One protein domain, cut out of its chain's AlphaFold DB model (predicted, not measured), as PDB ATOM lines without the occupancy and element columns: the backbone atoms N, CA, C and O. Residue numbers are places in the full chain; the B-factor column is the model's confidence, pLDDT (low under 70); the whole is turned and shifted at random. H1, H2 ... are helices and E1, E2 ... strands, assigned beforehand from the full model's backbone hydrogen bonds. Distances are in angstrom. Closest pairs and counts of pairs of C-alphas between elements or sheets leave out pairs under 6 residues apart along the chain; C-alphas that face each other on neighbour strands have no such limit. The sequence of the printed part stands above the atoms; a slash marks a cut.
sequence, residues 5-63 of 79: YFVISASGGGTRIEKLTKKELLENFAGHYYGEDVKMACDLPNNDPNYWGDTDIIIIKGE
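AT A GLANCE: This is residues 5 to 63 of the 79 residues of an uncharacterized protein of marine sediment metagenome (UniProt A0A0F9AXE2). A strongly twisted sheet of three strands has one short helix, H1, over one of its faces, and a long winding link, residues 31 to 55, runs from that helix to the sheet's E3 edge. On the way, residues 39 to 40 pair with E3 as a short extra strand piece, and the link then makes a wide loop before it enters E3. The printed part has 59 residues, with three named strands and one named helix in the order E1, E2, H1, E3; the sheet's order is E2, E1, E3, all antiparallel, and the class is mixed, helices and strands. The whole is compact, with a radius of gyration of the C-alphas of 11.0 A, and rounded, with spans of 29 by 26 by 19 A.

HOW THE PARTS SIT: In the sheet, E1, residues 5 to 11, is the inner strand. E2, residues 14 to 20, is an edge strand and forms a hairpin with E1; their directions stand at 157 degrees, antiparallel, with N 7 and O 18 at 2.9 A and N 16 and O 9 at 2.8 A, within hydrogen-bond range. E3, residues 56 to 62, is the other edge strand, antiparallel to E1 at 159 degrees, with N 6 and O 60 at 2.8 A and N 58 and O 8 at 2.9 A within that range. Residues 39 to 40 pair with residues 56 to 57 of E3, parallel. H1, residues 22 to 30, is on the sheet at a height over the sheet of 10.2 A. It lies over E1, with 5 of its C-alphas, and only just over E2, with 3. On the local plane its line and that of E1 stand at 14 degrees, along the strands; it rises 37 degrees out of that plane, only just short of standing up from the sheet. The closest C-alphas of E1 and H1 are those of Tyr 5 and Lys 22, 6.8 A apart. In H1 every O i to N i+4 pair is within hydrogen-bond range. E2, H1 and E3 form a split strand-helix-strand unit, two strands running the same way with E1 between them in the sheet, and its crossover is right-handed.

IN THESE COORDINATES: E1 measures 18.6 A from first to last C-alpha and begins at C-alpha 5, (148.089, 152.074, 94.732). E2 measures 19.1 A. H1 measures 12.4 A and begins at C-alpha 22, (150.691, 146.376, 92.049). E3 measures 19.8 A and ends at C-alpha 62, (146.607, 156.935, 91.265).

THE WHOLE: The two C-alphas farthest apart, those of Lys 23 and Asn 46, are 29.5 A apart. The printed part has no cut. The links E1 to E2 and E2 to H1 are tight, and H1 to E3 is long, with 25 residues. The mean pLDDT of the printed part is 83.9, and it is under 70 at residues 11 to 13 and 41 to 46.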
ATOM      1  N   TYR A   5     149.301 152.337  93.974       94.50
ATOM      2  CA  TYR A   5     148.089 152.074  94.732       94.50
ATOM      3  C   TYR A   5     148.276 152.653  96.127       94.50
ATOM      4  O   TYR A   5     149.365 152.559  96.692       94.50
ATOM      5  N   PHE A   6     147.229 153.262  96.663       93.06
ATOM      6  CA  PHE A   6     147.198 153.780  98.020       93.06
ATOM      7  C   PHE A   6     146.160 152.996  98.797       93.06
ATOM      8  O   PHE A   6     144.996 152.993  98.400       93.06
ATOM      9  N   VAL A   7     146.584 152.318  99.857       91.81
ATOM     10  CA  VAL A   7     145.675 151.609 100.758       91.81
ATOM     11  C   VAL A   7     145.477 152.464 101.996       91.81
ATOM     12  O   VAL A   7     146.456 152.854 102.632       91.81
ATOM     13  N   ILE A   8     144.223 152.777 102.300       90.00
ATOM     14  CA  ILE A   8     143.809 153.447 103.530       90.00
ATOM     15  C   ILE A   8     143.157 152.386 104.405       90.00
ATOM     16  O   ILE A   8     142.231 151.711 103.954       90.00
ATOM     17  N   SER A   9     143.644 152.236 105.629       88.25
ATOM     18  CA  SER A   9     143.109 151.298 106.613       88.25
ATOM     19  C   SER A   9     143.135 151.909 108.009       88.25
ATOM     20  O   SER A   9     143.871 152.866 108.275       88.25
ATOM     21  N   ALA A  10     142.338 151.341 108.906       83.06
ATOM     22  CA  ALA A  10     142.383 151.640 110.325       83.06
ATOM     23  C   ALA A  10     142.865 150.403 111.074       83.06
ATOM     24  O   ALA A  10     142.395 149.297 110.830       83.06
ATOM     25  N   SER A  11     143.846 150.575 111.952       69.81
ATOM     26  CA  SER A  11     144.355 149.488 112.786       69.81
ATOM     27  C   SER A  11     144.810 150.059 114.116       69.81
ATOM     28  O   SER A  11     145.564 151.032 114.152       69.81
ATOM     29  N   GLY A  12     144.378 149.447 115.219       67.12
ATOM     30  CA  GLY A  12     144.837 149.817 116.562       67.12
ATOM     31  C   GLY A  12     144.521 151.264 116.959       67.12
ATOM     32  O   GLY A  12     145.293 151.874 117.694       67.12
ATOM     33  N   GLY A  13     143.414 151.824 116.458       67.81
ATOM     34  CA  GLY A  13     142.960 153.179 116.789       67.81
ATOM     35  C   GLY A  13     143.631 154.307 115.998       67.81
ATOM     36  O   GLY A  13     143.529 155.463 116.402       67.81
ATOM     37  N   GLY A  14     144.322 153.993 114.897       79.75
ATOM     38  CA  GLY A  14     144.915 154.993 114.012       79.75
ATOM     39  C   GLY A  14     144.657 154.715 112.535       79.75
ATOM     40  O   GLY A  14     144.679 153.569 112.084       79.75
ATOM     41  N   THR A  15     144.463 155.793 111.775       85.81
ATOM     42  CA  THR A  15     144.382 155.758 110.311       85.81
ATOM     43  C   THR A  15     145.779 155.651 109.707       85.81
ATOM     44  O   THR A  15     146.668 156.447 110.024       85.81
ATOM     45  N   ARG A  16     145.976 154.704 108.788       88.62
ATOM     46  CA  ARG A  16     147.228 154.506 108.055       88.62
ATOM     47  C   ARG A  16     146.995 154.599 106.553       88.62
ATOM     48  O   ARG A  16     145.976 154.148 106.041       88.62
ATOM     49  N   ILE A  17     147.968 155.183 105.854       90.12
ATOM     50  CA  ILE A  17     148.000 155.253 104.392       90.12
ATOM     51  C   ILE A  17     149.314 154.647 103.908       90.12
ATOM     52  O   ILE A  17     150.393 155.089 104.306       90.12
ATOM     53  N   GLU A  18     149.229 153.652 103.032       92.94
ATOM     54  CA  GLU A  18     150.383 152.987 102.427       92.94
ATOM     55  C   GLU A  18     150.409 153.217 100.923       92.94
ATOM     56  O   GLU A  18     149.388 153.071 100.258       92.94
ATOM     57  N   LYS A  19     151.585 153.526 100.368       94.56
ATOM     58  CA  LYS A  19     151.809 153.561  98.920       94.56
ATOM     59  C   LYS A  19     152.470 152.260  98.483       94.56
ATOM     60  O   LYS A  19     153.557 151.948  98.956       94.56
ATOM     61  N   LEU A  20     151.853 151.567  97.534       94.75
ATOM     62  CA  LEU A  20     152.276 150.256  97.053       94.75
ATOM     63  C   LEU A  20     152.326 150.214  95.524       94.75
ATOM     64  O   LEU A  20     151.561 150.874  94.813       94.75
ATOM     65  N   THR A  21     153.214 149.388  94.996       94.62
ATOM     66  CA  THR A  21     153.140 148.881  93.627       94.62
ATOM     67  C   THR A  21     152.039 147.825  93.514       94.62
ATOM     68  O   THR A  21     151.566 147.271  94.506       94.62
ATOM     69  N   LYS A  22     151.643 147.479  92.279       93.50
ATOM     70  CA  LYS A  22     150.691 146.376  92.049       93.50
ATOM     71  C   LYS A  22     151.176 145.060  92.672       93.50
ATOM     72  O   LYS A  22     150.360 144.291  93.163       93.50
ATOM     73  N   LYS A  23     152.484 144.794  92.599       95.06
ATOM     74  CA  LYS A  23     153.085 143.558  93.104       95.06
ATOM     75  C   LYS A  23     152.949 143.479  94.625       95.06
ATOM     76  O   LYS A  23     152.373 142.517  95.110       95.06
ATOM     77  N   GLU A  24     153.385 144.519  95.332       96.12
ATOM     78  CA  GLU A  24     153.311 144.578  96.798       96.12
ATOM     79  C   GLU A  24     151.863 144.503  97.292       96.12
ATOM     80  O   GLU A  24     151.571 143.790  98.244       96.12
ATOM     81  N   LEU A  25     150.926 145.167  96.602       94.25
ATOM     82  CA  LEU A  25     149.506 145.081  96.945       94.25
ATOM     83  C   LEU A  25     148.990 143.635  96.878       94.25
ATOM     84  O   LEU A  25     148.311 143.179  97.793       94.25
ATOM     85  N   LEU A  26     149.311 142.910  95.802       94.19
ATOM     86  CA  LEU A  26     148.890 141.516  95.635       94.19
ATOM     87  C   LEU A  26     149.559 140.585  96.655       94.19
ATOM     88  O   LEU A  26     148.905 139.672  97.152       94.19
ATOM     89  N   GLU A  27     150.829 140.824  96.980       96.06
ATOM     90  CA  GLU A  27     151.552 140.078  98.017       96.06
ATOM     91  C   GLU A  27     150.927 140.300  99.404       96.06
ATOM     92  O   GLU A  27     150.700 139.330 100.125       96.06
ATOM     93  N   ASN A  28     150.540 141.535  99.741       94.00
ATOM     94  CA  ASN A  28     149.852 141.852 100.997       94.00
ATOM     95  C   ASN A  28     148.495 141.144 101.116       94.00
ATOM     96  O   ASN A  28     148.157 140.637 102.186       94.00
ATOM     97  N   PHE A  29     147.726 141.074 100.025       91.25
ATOM     98  CA  PHE A  29     146.468 140.323  99.996       91.25
ATOM     99  C   PHE A  29     146.680 138.818 100.152       91.25
ATOM    100  O   PHE A  29     145.977 138.184 100.932       91.25
ATOM    101  N   ALA A  30     147.661 138.251  99.448       93.00
ATOM    102  CA  ALA A  30     147.985 136.830  99.561       93.00
ATOM    103  C   ALA A  30     148.485 136.452 100.966       93.00
ATOM    104  O   ALA A  30     148.269 135.329 101.411       93.00
ATOM    105  N   GLY A  31     149.147 137.382 101.659       92.94
ATOM    106  CA  GLY A  31     149.624 137.210 103.030       92.94
ATOM    107  C   GLY A  31     148.616 137.575 104.122       92.94
ATOM    108  O   GLY A  31     149.010 137.595 105.284       92.94
ATOM    109  N   HIS A  32     147.361 137.900 103.780       89.56
ATOM    110  CA  HIS A  32     146.321 138.329 104.733       89.56
ATOM    111  C   HIS A  32     146.737 139.513 105.621       89.56
ATOM    112  O   HIS A  32     146.311 139.635 106.768       89.56
ATOM    113  N   TYR A  33     147.566 140.416 105.092       89.38
ATOM    114  CA  TYR A  33     148.105 141.547 105.849       89.38
ATOM    115  C   TYR A  33     147.011 142.489 106.381       89.38
ATOM    116  O   TYR A  33     147.149 143.060 107.458       89.38
ATOM    117  N   TYR A  34     145.910 142.621 105.637       86.31
ATOM    118  CA  TYR A  34     144.733 143.423 105.994       86.31
ATOM    119  C   TYR A  34     143.629 142.599 106.691       86.31
ATOM    120  O   TYR A  34     142.495 143.057 106.800       86.31
ATOM    121  N   GLY A  35     143.945 141.373 107.121       85.62
ATOM    122  CA  GLY A  35     142.993 140.397 107.656       85.62
ATOM    123  C   GLY A  35     142.545 139.354 106.628       85.62
ATOM    124  O   GLY A  35     142.812 139.467 105.429       85.62
ATOM    125  N   GLU A  36     141.874 138.306 107.112       83.50
ATOM    126  CA  GLU A  36     141.361 137.217 106.265       83.50
ATOM    127  C   GLU A  36     140.119 137.644 105.462       83.50
ATOM    128  O   GLU A  36     140.013 137.307 104.284       83.50
ATOM    129  N   ASP A  37     139.251 138.470 106.058       81.69
ATOM    130  CA  ASP A  37     137.978 138.925 105.479       81.69
ATOM    131  C   ASP A  37     137.972 140.438 105.222       81.69
ATOM    132  O   ASP A  37     137.251 141.217 105.862       81.69
ATOM    133  N   VAL A  38     138.808 140.867 104.278       83.25
ATOM    134  CA  VAL A  38     138.904 142.275 103.875       83.25
ATOM    135  C   VAL A  38     137.592 142.750 103.260       83.25
ATOM    136  O   VAL A  38     137.114 142.205 102.262       83.25
ATOM    137  N   LYS A  39     137.048 143.836 103.803       79.94
ATOM    138  CA  LYS A  39     135.893 144.533 103.248       79.94
ATOM    139  C   LYS A  39     136.380 145.772 102.517       79.94
ATOM    140  O   LYS A  39     136.894 146.716 103.111       79.94
ATOM    141  N   MET A  40     136.221 145.771 101.197       77.12
ATOM    142  CA  MET A  40     136.424 146.994 100.431       77.12
ATOM    143  C   MET A  40     135.254 147.930 100.698       77.12
ATOM    144  O   MET A  40     134.108 147.569 100.415       77.12
ATOM    145  N   ALA A  41     135.530 149.136 101.185       69.06
ATOM    146  CA  ALA A  41     134.514 150.173 101.160       69.06
ATOM    147  C   ALA A  41     134.284 150.554  99.689       69.06
ATOM    148  O   ALA A  41     135.141 151.152  99.036       69.06
ATOM    149  N   CYS A  42     133.155 150.106  99.132       61.22
ATOM    150  CA  CYS A  42     132.791 150.366  97.737       61.22
ATOM    151  C   CYS A  42     132.508 151.851  97.476       61.22
ATOM    152  O   CYS A  42     132.652 152.306  96.344       61.22
ATOM    153  N   ASP A  43     132.181 152.590  98.534       62.72
ATOM    154  CA  ASP A  43     132.009 154.032  98.538       62.72
ATOM    155  C   ASP A  43     133.038 154.653  99.480       62.72
ATOM    156  O   ASP A  43     133.373 154.051 100.498       62.72
ATOM    157  N   LEU A  44     133.523 155.859  99.161       60.78
ATOM    158  CA  LEU A  44     134.261 156.681 100.122       60.78
ATOM    159  C   LEU A  44     133.284 157.020 101.249       60.78
ATOM    160  O   LEU A  44     132.381 157.837 101.034       60.78
ATOM    161  N   PRO A  45     133.397 156.387 102.422       62.44
ATOM    162  CA  PRO A  45     132.424 156.625 103.454       62.44
ATOM    163  C   PRO A  45     132.664 158.042 103.982       62.44
ATOM    164  O   PRO A  45     133.800 158.464 104.199       62.44
ATOM    165  N   ASN A  46     131.591 158.809 104.173       63.75
ATOM    166  CA  ASN A  46     131.665 160.122 104.821       63.75
ATOM    167  C   ASN A  46     131.811 159.959 106.348       63.75
ATOM    168  O   ASN A  46     131.085 160.578 107.126       63.75
ATOM    169  N   ASN A  47     132.669 159.035 106.775       70.44
ATOM    170  CA  ASN A  47     132.952 158.734 108.168       70.44
ATOM    171  C   ASN A  47     134.471 158.710 108.393       70.44
ATOM    172  O   ASN A  47     135.265 158.508 107.476       70.44
ATOM    173  N   ASP A  48     134.869 158.989 109.629       79.38
ATOM    174  CA  ASP A  48     136.272 159.005 110.030       79.38
ATOM    175  C   ASP A  48     136.823 157.561 110.023       79.38
ATOM    176  O   ASP A  48     136.211 156.688 110.656       79.38
ATOM    177  N   PRO A  49     137.953 157.289 109.331       78.25
ATOM    178  CA  PRO A  49     138.546 155.959 109.287       78.25
ATOM    179  C   PRO A  49     138.856 155.369 110.660       78.25
ATOM    180  O   PRO A  49     138.846 154.156 110.805       78.25
ATOM    181  N   ASN A  50     139.035 156.174 111.707       80.06
ATOM    182  CA  ASN A  50     139.226 155.657 113.068       80.06
ATOM    183  C   ASN A  50     138.035 154.835 113.604       80.06
ATOM    184  O   ASN A  50     138.191 154.141 114.607       80.06
ATOM    185  N   TYR A  51     136.863 154.906 112.966       77.88
ATOM    186  CA  TYR A  51     135.680 154.105 113.309       77.88
ATOM    187  C   TYR A  51     135.442 152.921 112.365       77.88
ATOM    188  O   TYR A  51     134.393 152.280 112.441       77.88
ATOM    189  N   TRP A  52     136.366 152.657 111.444       80.38
ATOM    190  CA  TRP A  52     136.298 151.497 110.563       80.38
ATOM    191  C   TRP A  52     136.599 150.212 111.340       80.38
ATOM    192  O   TRP A  52     137.323 150.231 112.336       80.38
ATOM    193  N   GLY A  53     136.028 149.092 110.895       75.06
ATOM    194  CA  GLY A  53     136.424 147.783 111.401       75.06
ATOM    195  C   GLY A  53     137.852 147.446 110.974       75.06
ATOM    196  O   GLY A  53     138.338 147.943 109.961       75.06
ATOM    197  N   ASP A  54     138.508 146.546 111.709       76.44
ATOM    198  CA  ASP A  54     139.916 146.180 111.474       76.44
ATOM    199  C   ASP A  54     140.197 145.600 110.070       76.44
ATOM    200  O   ASP A  54     141.352 145.504 109.657       76.44
ATOM    201  N   THR A  55     139.157 145.205 109.327       78.50
ATOM    202  CA  THR A  55     139.266 144.652 107.968       78.50
ATOM    203  C   THR A  55     138.702 145.566 106.879       78.50
ATOM    204  O   THR A  55     138.722 145.201 105.700       78.50
ATOM    205  N   ASP A  56     138.199 146.747 107.241       84.12
ATOM    206  CA  ASP A  56     137.662 147.717 106.292       84.12
ATOM    207  C   ASP A  56     138.814 148.539 105.690       84.12
ATOM    208  O   ASP A  56     139.582 149.194 106.403       84.12
ATOM    209  N   ILE A  57     138.942 148.520 104.360       87.94
ATOM    210  CA  ILE A  57     139.988 149.270 103.650       87.94
ATOM    211  C   ILE A  57     139.458 149.980 102.402       87.94
ATOM    212  O   ILE A  57     138.470 149.570 101.784       87.94
ATOM    213  N   ILE A  58     140.196 151.003 101.967       89.94
ATOM    214  CA  ILE A  58     140.018 151.672 100.671       89.94
ATOM    215  C   ILE A  58     141.289 151.548  99.851       89.94
ATOM    216  O   ILE A  58     142.387 151.746 100.364       89.94
ATOM    217  N   ILE A  59     141.136 151.277  98.554       89.88
ATOM    218  CA  ILE A  59     142.248 151.212  97.607       89.88
ATOM    219  C   ILE A  59     142.051 152.255  96.516       89.88
ATOM    220  O   ILE A  59     141.099 152.196  95.741       89.88
ATOM    221  N   ILE A  60     142.999 153.178  96.407       89.81
ATOM    222  CA  ILE A  60     143.001 154.235  95.398       89.81
ATOM    223  C   ILE A  60     144.130 153.960  94.410       89.81
ATOM    224  O   ILE A  60     145.306 153.971  94.767       89.81
ATOM    225  N   LYS A  61     143.792 153.736  93.141       91.88
ATOM    226  CA  LYS A  61     144.774 153.672  92.052       91.88
ATOM    227  C   LYS A  61     145.058 155.089  91.561       91.88
ATOM    228  O   LYS A  61     144.156 155.735  91.036       91.88
ATOM    229  N   GLY A  62     146.295 155.565  91.672       88.62
ATOM    230  CA  GLY A  62     146.607 156.935  91.265       88.62
ATOM    231  C   GLY A  62     148.069 157.339  91.407       88.62
ATOM    232  O   GLY A  62     148.969 156.501  91.503       88.62
ATOM    233  N   GLU A  63     148.292 158.650  91.418       85.50
ATOM    234  CA  GLU A  63     149.592 159.287  91.615       85.50
ATOM    235  C   GLU A  63     149.494 160.431  92.632       85.50
ATOM    236  O   GLU A  63     148.446 161.060  92.772       85.50
TER     237      GLU A  63